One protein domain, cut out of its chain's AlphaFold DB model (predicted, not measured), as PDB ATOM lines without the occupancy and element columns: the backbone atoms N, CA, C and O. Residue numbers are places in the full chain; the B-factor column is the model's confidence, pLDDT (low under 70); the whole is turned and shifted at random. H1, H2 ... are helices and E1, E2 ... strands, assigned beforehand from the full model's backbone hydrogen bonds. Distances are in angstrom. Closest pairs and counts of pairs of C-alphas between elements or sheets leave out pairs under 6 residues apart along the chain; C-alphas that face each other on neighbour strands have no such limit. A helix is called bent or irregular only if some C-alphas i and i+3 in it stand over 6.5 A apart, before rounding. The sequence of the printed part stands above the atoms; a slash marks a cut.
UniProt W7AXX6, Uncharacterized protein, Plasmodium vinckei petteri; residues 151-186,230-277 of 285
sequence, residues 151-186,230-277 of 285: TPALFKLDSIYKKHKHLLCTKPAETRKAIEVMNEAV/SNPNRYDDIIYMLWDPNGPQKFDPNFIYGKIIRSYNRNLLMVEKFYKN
ATOM      1  N   THR A 151     188.056 151.763 218.449       56.28
ATOM      2  CA  THR A 151     187.273 152.763 219.176       56.28
ATOM      3  C   THR A 151     188.178 153.434 220.215       56.28
ATOM      4  O   THR A 151     188.745 152.716 221.045       56.28
ATOM      5  N   PRO A 152     188.355 154.771 220.219       60.44
ATOM      6  CA  PRO A 152     189.267 155.451 221.145       60.44
ATOM      7  C   PRO A 152     189.050 155.110 222.630       60.44
ATOM      8  O   PRO A 152     190.025 154.993 223.381       60.44
ATOM      9  N   ALA A 153     187.806 154.874 223.055       64.38
ATOM     10  CA  ALA A 153     187.477 154.353 224.380       64.38
ATOM     11  C   ALA A 153     188.197 153.028 224.683       64.38
ATOM     12  O   ALA A 153     188.824 152.908 225.733       64.38
ATOM     13  N   LEU A 154     188.195 152.059 223.761       68.81
ATOM     14  CA  LEU A 154     188.773 150.724 223.970       68.81
ATOM     15  C   LEU A 154     190.289 150.758 224.237       68.81
ATOM     16  O   LEU A 154     190.800 149.892 224.953       68.81
ATOM     17  N   PHE A 155     190.998 151.766 223.718       75.38
ATOM     18  CA  PHE A 155     192.409 152.017 224.031       75.38
ATOM     19  C   PHE A 155     192.601 152.682 225.402       75.38
ATOM     20  O   PHE A 155     193.454 152.251 226.182       75.38
ATOM     21  N   LYS A 156     191.785 153.692 225.741       78.44
ATOM     22  CA  LYS A 156     191.803 154.319 227.078       78.44
ATOM     23  C   LYS A 156     191.488 153.298 228.187       78.44
ATOM     24  O   LYS A 156     192.131 153.303 229.231       78.44
ATOM     25  N   LEU A 157     190.533 152.398 227.947       82.06
ATOM     26  CA  LEU A 157     190.170 151.295 228.846       82.06
ATOM     27  C   LEU A 157     191.325 150.290 229.006       82.06
ATOM     28  O   LEU A 157     191.658 149.880 230.118       82.06
ATOM     29  N   ASP A 158     191.985 149.932 227.903       84.31
ATOM     30  CA  ASP A 158     193.125 149.010 227.896       84.31
ATOM     31  C   ASP A 158     194.360 149.571 228.616       84.31
ATOM     32  O   ASP A 158     195.061 148.822 229.293       84.31
ATOM     33  N   SER A 159     194.612 150.883 228.548       86.88
ATOM     34  CA  SER A 159     195.705 151.503 229.311       86.88
ATOM     35  C   SER A 159     195.446 151.477 230.825       86.88
ATOM     36  O   SER A 159     196.378 151.220 231.594       86.88
ATOM     37  N   ILE A 160     194.186 151.629 231.261       85.75
ATOM     38  CA  ILE A 160     193.788 151.417 232.664       85.75
ATOM     39  C   ILE A 160     194.032 149.957 233.063       85.75
ATOM     40  O   ILE A 160     194.673 149.719 234.087       85.75
ATOM     41  N   TYR A 161     193.581 148.980 232.268       86.81
ATOM     42  CA  TYR A 161     193.804 147.559 232.564       86.81
ATOM     43  C   TYR A 161     195.301 147.210 232.636       86.81
ATOM     44  O   TYR A 161     195.760 146.673 233.644       86.81
ATOM     45  N   LYS A 162     196.087 147.581 231.617       91.12
ATOM     46  CA  LYS A 162     197.534 147.314 231.546       91.12
ATOM     47  C   LYS A 162     198.291 147.888 232.744       91.12
ATOM     48  O   LYS A 162     199.097 147.170 233.335       91.12
ATOM     49  N   LYS A 163     197.988 149.124 233.159       92.00
ATOM     50  CA  LYS A 163     198.589 149.755 234.350       92.00
ATOM     51  C   LYS A 163     198.343 148.950 235.635       92.00
ATOM     52  O   LYS A 163     199.223 148.883 236.490       92.00
ATOM     53  N   HIS A 164     197.180 148.313 235.761       90.19
ATOM     54  CA  HIS A 164     196.764 147.578 236.961       90.19
ATOM     55  C   HIS A 164     196.834 146.048 236.799       90.19
ATOM     56  O   HIS A 164     196.313 145.320 237.642       90.19
ATOM     57  N   LYS A 165     197.531 145.537 235.770       91.69
ATOM     58  CA  LYS A 165     197.726 144.090 235.538       91.69
ATOM     59  C   LYS A 165     198.402 143.379 236.724       91.69
ATOM     60  O   LYS A 165     198.160 142.200 236.943       91.69
ATOM     61  N   HIS A 166     199.184 144.101 237.528       94.75
ATOM     62  CA  HIS A 166     199.781 143.602 238.774       94.75
ATOM     63  C   HIS A 166     198.752 143.291 239.886       94.75
ATOM     64  O   HIS A 166     199.104 142.664 240.877       94.75
ATOM     65  N   LEU A 167     197.485 143.701 239.724       95.75
ATOM     66  CA  LEU A 167     196.364 143.386 240.621       95.75
ATOM     67  C   LEU A 167     195.454 142.271 240.068       95.75
ATOM     68  O   LEU A 167     194.347 142.082 240.579       95.75
ATOM     69  N   LEU A 168     195.866 141.574 239.002       96.00
ATOM     70  CA  LEU A 168     195.099 140.483 238.399       96.00
ATOM     71  C   LEU A 168     194.926 139.321 239.391       96.00
ATOM     72  O   LEU A 168     195.891 138.862 239.997       96.00
ATOM     73  N   CYS A 169     193.692 138.847 239.557       94.94
ATOM     74  CA  CYS A 169     193.381 137.787 240.505       94.94
ATOM     75  C   CYS A 169     193.965 136.440 240.061       94.94
ATOM     76  O   CYS A 169     193.661 135.940 238.979       94.94
ATOM     77  N   THR A 170     194.759 135.828 240.939       96.56
ATOM     78  CA  THR A 170     195.386 134.513 240.737       96.56
ATOM     79  C   THR A 170     194.489 133.336 241.130       96.56
ATOM     80  O   THR A 170     194.874 132.192 240.919       96.56
ATOM     81  N   LYS A 171     193.300 133.584 241.704       97.31
ATOM     82  CA  LYS A 171     192.369 132.551 242.191       97.31
ATOM     83  C   LYS A 171     191.218 132.340 241.193       97.31
ATOM     84  O   LYS A 171     190.291 133.154 241.185       97.31
ATOM     85  N   PRO A 172     191.188 131.246 240.401       95.50
ATOM     86  CA  PRO A 172     190.168 131.061 239.363       95.50
ATOM     87  C   PRO A 172     188.735 131.034 239.909       95.50
ATOM     88  O   PRO A 172     187.831 131.578 239.284       95.50
ATOM     89  N   ALA A 173     188.528 130.466 241.103       96.75
ATOM     90  CA  ALA A 173     187.219 130.427 241.758       96.75
ATOM     91  C   ALA A 173     186.697 131.821 242.168       96.75
ATOM     92  O   ALA A 173     185.499 132.075 242.063       96.75
ATOM     93  N   GLU A 174     187.582 132.736 242.585       94.94
ATOM     94  CA  GLU A 174     187.217 134.127 242.896       94.94
ATOM     95  C   GLU A 174     186.851 134.876 241.607       94.94
ATOM     96  O   GLU A 174     185.797 135.504 241.533       94.94
ATOM     97  N   THR A 175     187.678 134.737 240.564       93.50
ATOM     98  CA  THR A 175     187.434 135.318 239.234       93.50
ATOM     99  C   THR A 175     186.122 134.831 238.623       93.50
ATOM    100  O   THR A 175     185.354 135.645 238.115       93.50
ATOM    101  N   ARG A 176     185.827 133.527 238.710       94.88
ATOM    102  CA  ARG A 176     184.565 132.953 238.227       94.88
ATOM    103  C   ARG A 176     183.364 133.555 238.958       94.88
ATOM    104  O   ARG A 176     182.489 134.102 238.295       94.88
ATOM    105  N   LYS A 177     183.370 133.559 240.296       95.88
ATOM    106  CA  LYS A 177     182.264 134.116 241.092       95.88
ATOM    107  C   LYS A 177     182.067 135.621 240.866       95.88
ATOM    108  O   LYS A 177     180.935 136.096 240.841       95.88
ATOM    109  N   ALA A 178     183.151 136.370 240.656       91.19
ATOM    110  CA  ALA A 178     183.077 137.785 240.297       91.19
ATOM    111  C   ALA A 178     182.445 138.014 238.911       91.19
ATOM    112  O   ALA A 178     181.730 138.997 238.728       91.19
ATOM    113  N   ILE A 179     182.673 137.117 237.945       89.88
ATOM    114  CA  ILE A 179     182.034 137.165 236.620       89.88
ATOM    115  C   ILE A 179     180.554 136.762 236.713       89.88
ATOM    116  O   ILE A 179     179.713 137.468 236.166       89.88
ATOM    117  N   GLU A 180     180.226 135.688 237.440       94.06
ATOM    118  CA  GLU A 180     178.849 135.209 237.662       94.06
ATOM    119  C   GLU A 180     177.955 136.329 238.241       94.06
ATOM    120  O   GLU A 180     176.995 136.752 237.593       94.06
ATOM    121  N   VAL A 181     178.347 136.924 239.376       92.00
ATOM    122  CA  VAL A 181     177.602 138.022 240.035       92.00
ATOM    123  C   VAL A 181     177.472 139.270 239.148       92.00
ATOM    124  O   VAL A 181     176.455 139.966 239.180       92.00
ATOM    125  N   MET A 182     178.484 139.581 238.334       92.00
ATOM    126  CA  MET A 182     178.437 140.753 237.451       92.00
ATOM    127  C   MET A 182     177.593 140.507 236.193       92.00
ATOM    128  O   MET A 182     176.994 141.453 235.684       92.00
ATOM    129  N   ASN A 183     177.466 139.260 235.731       88.88
ATOM    130  CA  ASN A 183     176.526 138.884 234.671       88.88
ATOM    131  C   ASN A 183     175.067 138.986 235.156       88.88
ATOM    132  O   ASN A 183     174.217 139.514 234.437       88.88
ATOM    133  N   GLU A 184     174.777 138.568 236.390       92.19
ATOM    134  CA  GLU A 184     173.464 138.777 237.024       92.19
ATOM    135  C   GLU A 184     173.135 140.272 237.155       92.19
ATOM    136  O   GLU A 184     172.069 140.722 236.724       92.19
ATOM    137  N   ALA A 185     174.083 141.071 237.659       88.81
ATOM    138  CA  ALA A 185     173.940 142.524 237.741       88.81
ATOM    139  C   ALA A 185     173.718 143.171 236.359       88.81
ATOM    140  O   ALA A 185     172.916 144.101 236.241       88.81
ATOM    141  N   VAL A 186     174.365 142.659 235.303       86.88
ATOM    142  CA  VAL A 186     174.116 143.057 233.908       86.88
ATOM    143  C   VAL A 186     172.665 142.784 233.496       86.88
ATOM    144  O   VAL A 186     172.010 143.677 232.955       86.88
ATOM    145  N   SER A 230     173.408 165.806 223.920       77.44
ATOM    146  CA  SER A 230     173.240 166.516 222.634       77.44
ATOM    147  C   SER A 230     174.425 166.423 221.660       77.44
ATOM    148  O   SER A 230     174.308 166.875 220.526       77.44
ATOM    149  N   ASN A 231     175.572 165.874 222.077       78.94
ATOM    150  CA  ASN A 231     176.744 165.674 221.220       78.94
ATOM    151  C   ASN A 231     177.132 164.181 221.207       78.94
ATOM    152  O   ASN A 231     177.763 163.727 222.169       78.94
ATOM    153  N   PRO A 232     176.796 163.418 220.147       71.12
ATOM    154  CA  PRO A 232     177.040 161.974 220.100       71.12
ATOM    155  C   PRO A 232     178.535 161.622 220.114       71.12
ATOM    156  O   PRO A 232     178.917 160.585 220.650       71.12
ATOM    157  N   ASN A 233     179.404 162.518 219.636       78.69
ATOM    158  CA  ASN A 233     180.852 162.292 219.576       78.69
ATOM    159  C   ASN A 233     181.513 162.247 220.970       78.69
ATOM    160  O   ASN A 233     182.697 161.939 221.072       78.69
ATOM    161  N   ARG A 234     180.774 162.553 222.048       80.00
ATOM    162  CA  ARG A 234     181.248 162.453 223.441       80.00
ATOM    163  C   ARG A 234     180.970 161.105 224.111       80.00
ATOM    164  O   ARG A 234     181.320 160.949 225.278       80.00
ATOM    165  N   TYR A 235     180.374 160.134 223.414       78.50
ATOM    166  CA  TYR A 235     180.047 158.826 224.000       78.50
ATOM    167  C   TYR A 235     181.287 158.123 224.586       78.50
ATOM    168  O   TYR A 235     181.275 157.729 225.749       78.50
ATOM    169  N   ASP A 236     182.400 158.096 223.847       80.44
ATOM    170  CA  ASP A 236     183.691 157.550 224.294       80.44
ATOM    171  C   ASP A 236     184.256 158.233 225.551       80.44
ATOM    172  O   ASP A 236     184.855 157.577 226.407       80.44
ATOM    173  N   ASP A 237     184.070 159.549 225.680       82.56
ATOM    174  CA  ASP A 237     184.507 160.300 226.859       82.56
ATOM    175  C   ASP A 237     183.594 160.053 228.065       82.56
ATOM    176  O   ASP A 237     184.071 160.100 229.197       82.56
ATOM    177  N   ILE A 238     182.316 159.727 227.843       82.38
ATOM    178  CA  ILE A 238     181.376 159.308 228.891       82.38
ATOM    179  C   ILE A 238     181.681 157.873 229.344       82.38
ATOM    180  O   ILE A 238     181.762 157.640 230.550       82.38
ATOM    181  N   ILE A 239     181.951 156.940 228.420       82.44
ATOM    182  CA  ILE A 239     182.448 155.591 228.755       82.44
ATOM    183  C   ILE A 239     183.703 155.706 229.624       82.44
ATOM    184  O   ILE A 239     183.762 155.151 230.722       82.44
ATOM    185  N   TYR A 240     184.689 156.479 229.165       84.06
ATOM    186  CA  TYR A 240     185.934 156.687 229.896       84.06
ATOM    187  C   TYR A 240     185.715 157.366 231.258       84.06
ATOM    188  O   TYR A 240     186.282 156.927 232.254       84.06
ATOM    189  N   MET A 241     184.866 158.395 231.329       85.81
ATOM    190  CA  MET A 241     184.532 159.103 232.569       85.81
ATOM    191  C   MET A 241     183.831 158.224 233.607       85.81
ATOM    192  O   MET A 241     183.981 158.492 234.793       85.81
ATOM    193  N   LEU A 242     183.076 157.206 233.198       85.12
ATOM    194  CA  LEU A 242     182.391 156.318 234.137       85.12
ATOM    195  C   LEU A 242     183.240 155.091 234.523       85.12
ATOM    196  O   LEU A 242     183.056 154.549 235.613       85.12
ATOM    197  N   TRP A 243     184.183 154.683 233.665       86.81
ATOM    198  CA  TRP A 243     185.124 153.584 233.927       86.81
ATOM    199  C   TRP A 243     186.364 153.996 234.731       86.81
ATOM    200  O   TRP A 243     186.920 153.195 235.482       86.81
ATOM    201  N   ASP A 244     186.818 155.238 234.565       87.69
ATOM    202  CA  ASP A 244     187.879 155.845 235.368       87.69
ATOM    203  C   ASP A 244     187.532 155.714 236.868       87.69
ATOM    204  O   ASP A 244     186.497 156.236 237.296       87.69
ATOM    205  N   PRO A 245     188.370 155.054 237.698       88.44
ATOM    206  CA  PRO A 245     188.130 154.935 239.134       88.44
ATOM    207  C   PRO A 245     187.889 156.282 239.820       88.44
ATOM    208  O   PRO A 245     187.081 156.343 240.743       88.44
ATOM    209  N   ASN A 246     188.546 157.349 239.345       91.19
ATOM    210  CA  ASN A 246     188.410 158.720 239.843       91.19
ATOM    211  C   ASN A 246     187.450 159.576 239.001       91.19
ATOM    212  O   ASN A 246     187.236 160.748 239.297       91.19
ATOM    213  N   GLY A 247     186.817 158.975 237.994       89.19
ATOM    214  CA  GLY A 247     185.800 159.572 237.137       89.19
ATOM    215  C   GLY A 247     184.721 160.388 237.861       89.19
ATOM    216  O   GLY A 247     184.434 161.496 237.403       89.19
ATOM    217  N   PRO A 248     184.189 159.935 239.017       89.56
ATOM    218  CA  PRO A 248     183.212 160.702 239.787       89.56
ATOM    219  C   PRO A 248     183.684 162.078 240.277       89.56
ATOM    220  O   PRO A 248     182.832 162.929 240.499       89.56
ATOM    221  N   GLN A 249     184.992 162.381 240.336       90.62
ATOM    222  CA  GLN A 249     185.487 163.747 240.627       90.62
ATOM    223  C   GLN A 249     184.942 164.811 239.652       90.62
ATOM    224  O   GLN A 249     184.982 166.003 239.951       90.62
ATOM    225  N   LYS A 250     184.445 164.395 238.479       88.38
ATOM    226  CA  LYS A 250     183.886 165.270 237.437       88.38
ATOM    227  C   LYS A 250     182.415 165.648 237.675       88.38
ATOM    228  O   LYS A 250     181.932 166.548 236.993       88.38
ATOM    229  N   PHE A 251     181.700 164.968 238.580       83.81
ATOM    230  CA  PHE A 251     180.252 165.158 238.778       83.81
ATOM    231  C   PHE A 251     179.735 164.963 240.218       83.81
ATOM    232  O   PHE A 251     178.631 165.406 240.516       83.81
ATOM    233  N   ASP A 252     180.507 164.351 241.119       84.69
ATOM    234  CA  ASP A 252     180.148 164.143 242.524       84.69
ATOM    235  C   ASP A 252     181.094 164.945 243.449       84.69
ATOM    236  O   ASP A 252     182.270 164.590 243.585       84.69
ATOM    237  N   PRO A 253     180.616 166.013 244.119       87.38
ATOM    238  CA  PRO A 253     181.442 166.838 245.005       87.38
ATOM    239  C   PRO A 253     181.765 166.164 246.352       87.38
ATOM    240  O   PRO A 253     182.626 166.657 247.093       87.38
ATOM    241  N   ASN A 254     181.094 165.059 246.694       88.12
ATOM    242  CA  ASN A 254     181.373 164.258 247.883       88.12
ATOM    243  C   ASN A 254     182.434 163.187 247.616       88.12
ATOM    244  O   ASN A 254     183.090 162.749 248.559       88.12
ATOM    245  N   PHE A 255     182.645 162.775 246.368       88.44
ATOM    246  CA  PHE A 255     183.696 161.822 246.026       88.44
ATOM    247  C   PHE A 255     185.098 162.362 246.368       88.44
ATOM    248  O   PHE A 255     185.391 163.549 246.205       88.44
ATOM    249  N   ILE A 256     185.970 161.478 246.860       90.88
ATOM    250  CA  ILE A 256     187.360 161.791 247.216       90.88
ATOM    251  C   ILE A 256     188.295 161.133 246.195       90.88
ATOM    252  O   ILE A 256     188.929 161.825 245.398       90.88
ATOM    253  N   TYR A 257     188.361 159.799 246.192       90.88
ATOM    254  CA  TYR A 257     189.168 159.022 245.251       90.88
ATOM    255  C   TYR A 257     188.634 157.595 245.077       90.88
ATOM    256  O   TYR A 257     187.866 157.087 245.899       90.88
ATOM    257  N   GLY A 258     189.063 156.943 243.999       89.81
ATOM    258  CA  GLY A 258     188.764 155.552 243.682       89.81
ATOM    259  C   GLY A 258     190.047 154.761 243.461       89.81
ATOM    260  O   GLY A 258     190.956 155.204 242.753       89.81
ATOM    261  N   LYS A 259     190.115 153.579 244.068       90.00
ATOM    262  CA  LYS A 259     191.285 152.701 244.095       90.00
ATOM    263  C   LYS A 259     190.905 151.339 243.528       90.00
ATOM    264  O   LYS A 259     190.010 150.675 244.040       90.00
ATOM    265  N   ILE A 260     191.591 150.902 242.475       90.88
ATOM    266  CA  ILE A 260     191.472 149.514 242.011       90.88
ATOM    267  C   ILE A 260     192.158 148.626 243.054       90.88
ATOM    268  O   ILE A 260     193.315 148.862 243.398       90.88
ATOM    269  N   ILE A 261     191.436 147.629 243.562       92.94
ATOM    270  CA  ILE A 261     191.929 146.662 244.560       92.94
ATOM    271  C   ILE A 261     192.065 145.242 243.991       92.94
ATOM    272  O   ILE A 261     192.795 144.412 244.540       92.94
ATOM    273  N   ARG A 262     191.409 144.971 242.854       93.06
ATOM    274  CA  ARG A 262     191.579 143.751 242.058       93.06
ATOM    275  C   ARG A 262     191.256 143.996 240.591       93.06
ATOM    276  O   ARG A 262     190.368 144.781 240.271       93.06
ATOM    277  N   SER A 263     191.920 143.263 239.710       92.44
ATOM    278  CA  SER A 263     191.488 143.040 238.334       92.44
ATOM    279  C   SER A 263     191.066 141.581 238.180       92.44
ATOM    280  O   SER A 263     191.742 140.691 238.689       92.44
ATOM    281  N   TYR A 264     189.985 141.320 237.451       89.81
ATOM    282  CA  TYR A 264     189.536 139.964 237.116       89.81
ATOM    283  C   TYR A 264     189.728 139.663 235.628       89.81
ATOM    284  O   TYR A 264     190.151 138.570 235.268       89.81
ATOM    285  N   ASN A 265     189.496 140.655 234.764       87.44
ATOM    286  CA  ASN A 265     189.889 140.652 233.353       87.44
ATOM    287  C   ASN A 265     189.902 142.104 232.818       87.44
ATOM    288  O   ASN A 265     189.634 143.043 233.567       87.44
ATOM    289  N   ARG A 266     190.186 142.302 231.522       85.62
ATOM    290  CA  ARG A 266     190.226 143.631 230.869       85.62
ATOM    291  C   ARG A 266     188.934 144.448 231.036       85.62
ATOM    292  O   ARG A 266     188.997 145.674 231.076       85.62
ATOM    293  N   ASN A 267     187.800 143.766 231.178       83.50
ATOM    294  CA  ASN A 267     186.458 144.331 231.283       83.50
ATOM    295  C   ASN A 267     185.858 144.148 232.695       83.50
ATOM    296  O   ASN A 267     184.647 144.286 232.859       83.50
ATOM    297  N   LEU A 268     186.660 143.816 233.717       88.94
ATOM    298  CA  LEU A 268     186.164 143.686 235.090       88.94
ATOM    299  C   LEU A 268     187.245 144.010 236.131       88.94
ATOM    300  O   LEU A 268     188.215 143.268 236.305       88.94
ATOM    301  N   LEU A 269     187.023 145.106 236.862       90.62
ATOM    302  CA  LEU A 269     187.875 145.616 237.937       90.62
ATOM    303  C   LEU A 269     187.048 145.771 239.221       90.62
ATOM    304  O   LEU A 269     185.929 146.278 239.178       90.62
ATOM    305  N   MET A 270     187.613 145.395 240.369       90.69
ATOM    306  CA  MET A 270     187.058 145.732 241.680       90.69
ATOM    307  C   MET A 270     187.638 147.077 242.125       90.69
ATOM    308  O   MET A 270     188.857 147.214 242.274       90.69
ATOM    309  N   VAL A 271     186.763 148.065 242.325       89.56
ATOM    310  CA  VAL A 271     187.132 149.440 242.686       89.56
ATOM    311  C   VAL A 271     186.537 149.797 244.043       89.56
ATOM    312  O   VAL A 271     185.322 149.844 244.204       89.56
ATOM    313  N   GLU A 272     187.410 150.094 244.997       88.94
ATOM    314  CA  GLU A 272     187.076 150.701 246.281       88.94
ATOM    315  C   GLU A 272     186.902 152.217 246.075       88.94
ATOM    316  O   GLU A 272     187.751 152.855 245.444       88.94
ATOM    317  N   LYS A 273     185.799 152.806 246.553       85.50
ATOM    318  CA  LYS A 273     185.474 154.228 246.343       85.50
ATOM    319  C   LYS A 273     185.269 154.953 247.667       85.50
ATOM    320  O   LYS A 273     184.481 154.520 248.503       85.50
ATOM    321  N   PHE A 274     185.956 156.080 247.824       86.56
ATOM    322  CA  PHE A 274     185.976 156.872 249.047       86.56
ATOM    323  C   PHE A 274     185.176 158.159 248.861       86.56
ATOM    324  O   PHE A 274     185.411 158.918 247.919       86.56
ATOM    325  N   TYR A 275     184.256 158.415 249.790       86.62
ATOM    326  CA  TYR A 275     183.343 159.556 249.783       86.62
ATOM    327  C   TYR A 275     183.407 160.308 251.119       86.62
ATOM    328  O   TYR A 275     183.616 159.709 252.176       86.62
ATOM    329  N   LYS A 276     183.195 161.624 251.080       88.12
ATOM    330  CA  LYS A 276     182.962 162.468 252.256       88.12
ATOM    331  C   LYS A 276     181.646 162.044 252.906       88.12
ATOM    332  O   LYS A 276     180.647 161.850 252.219       88.12
ATOM    333  N   ASN A 277     181.633 161.930 254.231       77.88
ATOM    334  CA  ASN A 277     180.440 161.526 254.967       77.88
ATOM    335  C   ASN A 277     179.466 162.708 255.136       77.88
ATOM    336  O   ASN A 277     179.598 163.511 256.062       77.88
TER     337      ASN A 277
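What this domain is: This is residues 151 to 186 and 230 to 277 of the 285 residues of an uncharacterized protein of Plasmodium vinckei petteri (UniProt W7AXX6). A long hairpin of two strands, E1 and E2, makes the middle of a loosely assembled structure, with H2 packed by its residues 172 to 182 near the turn end of the hairpin and the short H4 near the start of E1. H1 and H3 run side by side as a second part, and H1 reaches the hairpin with residues 160 to 161. The printed part has 84 residues, with four named helices and two named strands in the order H1, H2, H3, H4, E1, E2; the sheet E1 - E2 is antiparallel, and the class is mixed, helices and strands. The whole is only just compact, close to loose, with a radius of gyration of the C-alphas of 14.2 A and spans of 42 by 37 by 27 A.

Where its parts are: Find C-alpha 152 at (189.267, 155.451, 221.145); from there H1 runs through residues 152 to 163, 17.1 A. Next comes H2, residues 172 to 186, 20.8 A, which begins with C-alpha 172 at (190.168, 131.061, 239.363). After the cut, look for H3 at residues 232 to 243, 18.1 A; it is irregular, with C-alphas 233 and 236 7.3 A apart. H4 is residues 247 to 250, 6.0 A, neither bent nor irregular, but only just: C-alphas 247 and 250 are 6.0 A apart. E1 takes residues 255 to 265, 25.4 A, and bends by 62 degrees at residue 262. E2, residues 268 to 275, 21.8 A, ends with C-alpha 275 at (183.343, 159.556, 249.783).

How they stand to each other: Start at the hairpin of E1 and E2, antiparallel at 163 degrees between directions. Look there for N 259 and O 272, 2.8 A apart, and N 270 and O 262, also 2.8 A, both within hydrogen-bond range. Near the turn, the closest C-alphas of H2 and E1 are those of Thr 175 and Tyr 264, 5.5 A apart. H2 is apart from H1, H3 and H4. The closest C-alphas of H4 and E1 are those of Gln 249 and Phe 255, 6.0 A. H3 and H4 touch only at the corner by their link, H3 with residues 240 to 242 alone; the closest C-alphas are those of Met 241 and Gly 247, 4.8 A. H3 is apart from E1 and E2. H1 touches H3 with residues 152 to 157 alone, closest at the C-alphas of Ala 153 and Asp 236, 5.0 A; they run the same way at a shallow tilt of 16 degrees. The closest C-alphas of H1 and E1 are those of Tyr 161 and Ser 263, 7.7 A. In H1 and H2 every O i to N i+4 pair is within hydrogen-bond range, in H3 6 of 8 are, and H4 is too short for such a pair.

The domain as a whole: The C-alphas farthest apart are those of Lys 171 and Ser 230, 43.6 A. Residues 187 to 229 are not printed, and C-alphas 186 and 230 are 26.0 A apart across that cut, which falls in the link from H2 to H3. Of the links that are printed whole, H1 to H2 is short but not tight, and the other three are tight. The mean pLDDT of the printed part is 86.9; look for values under 70 at residues 151 to 154.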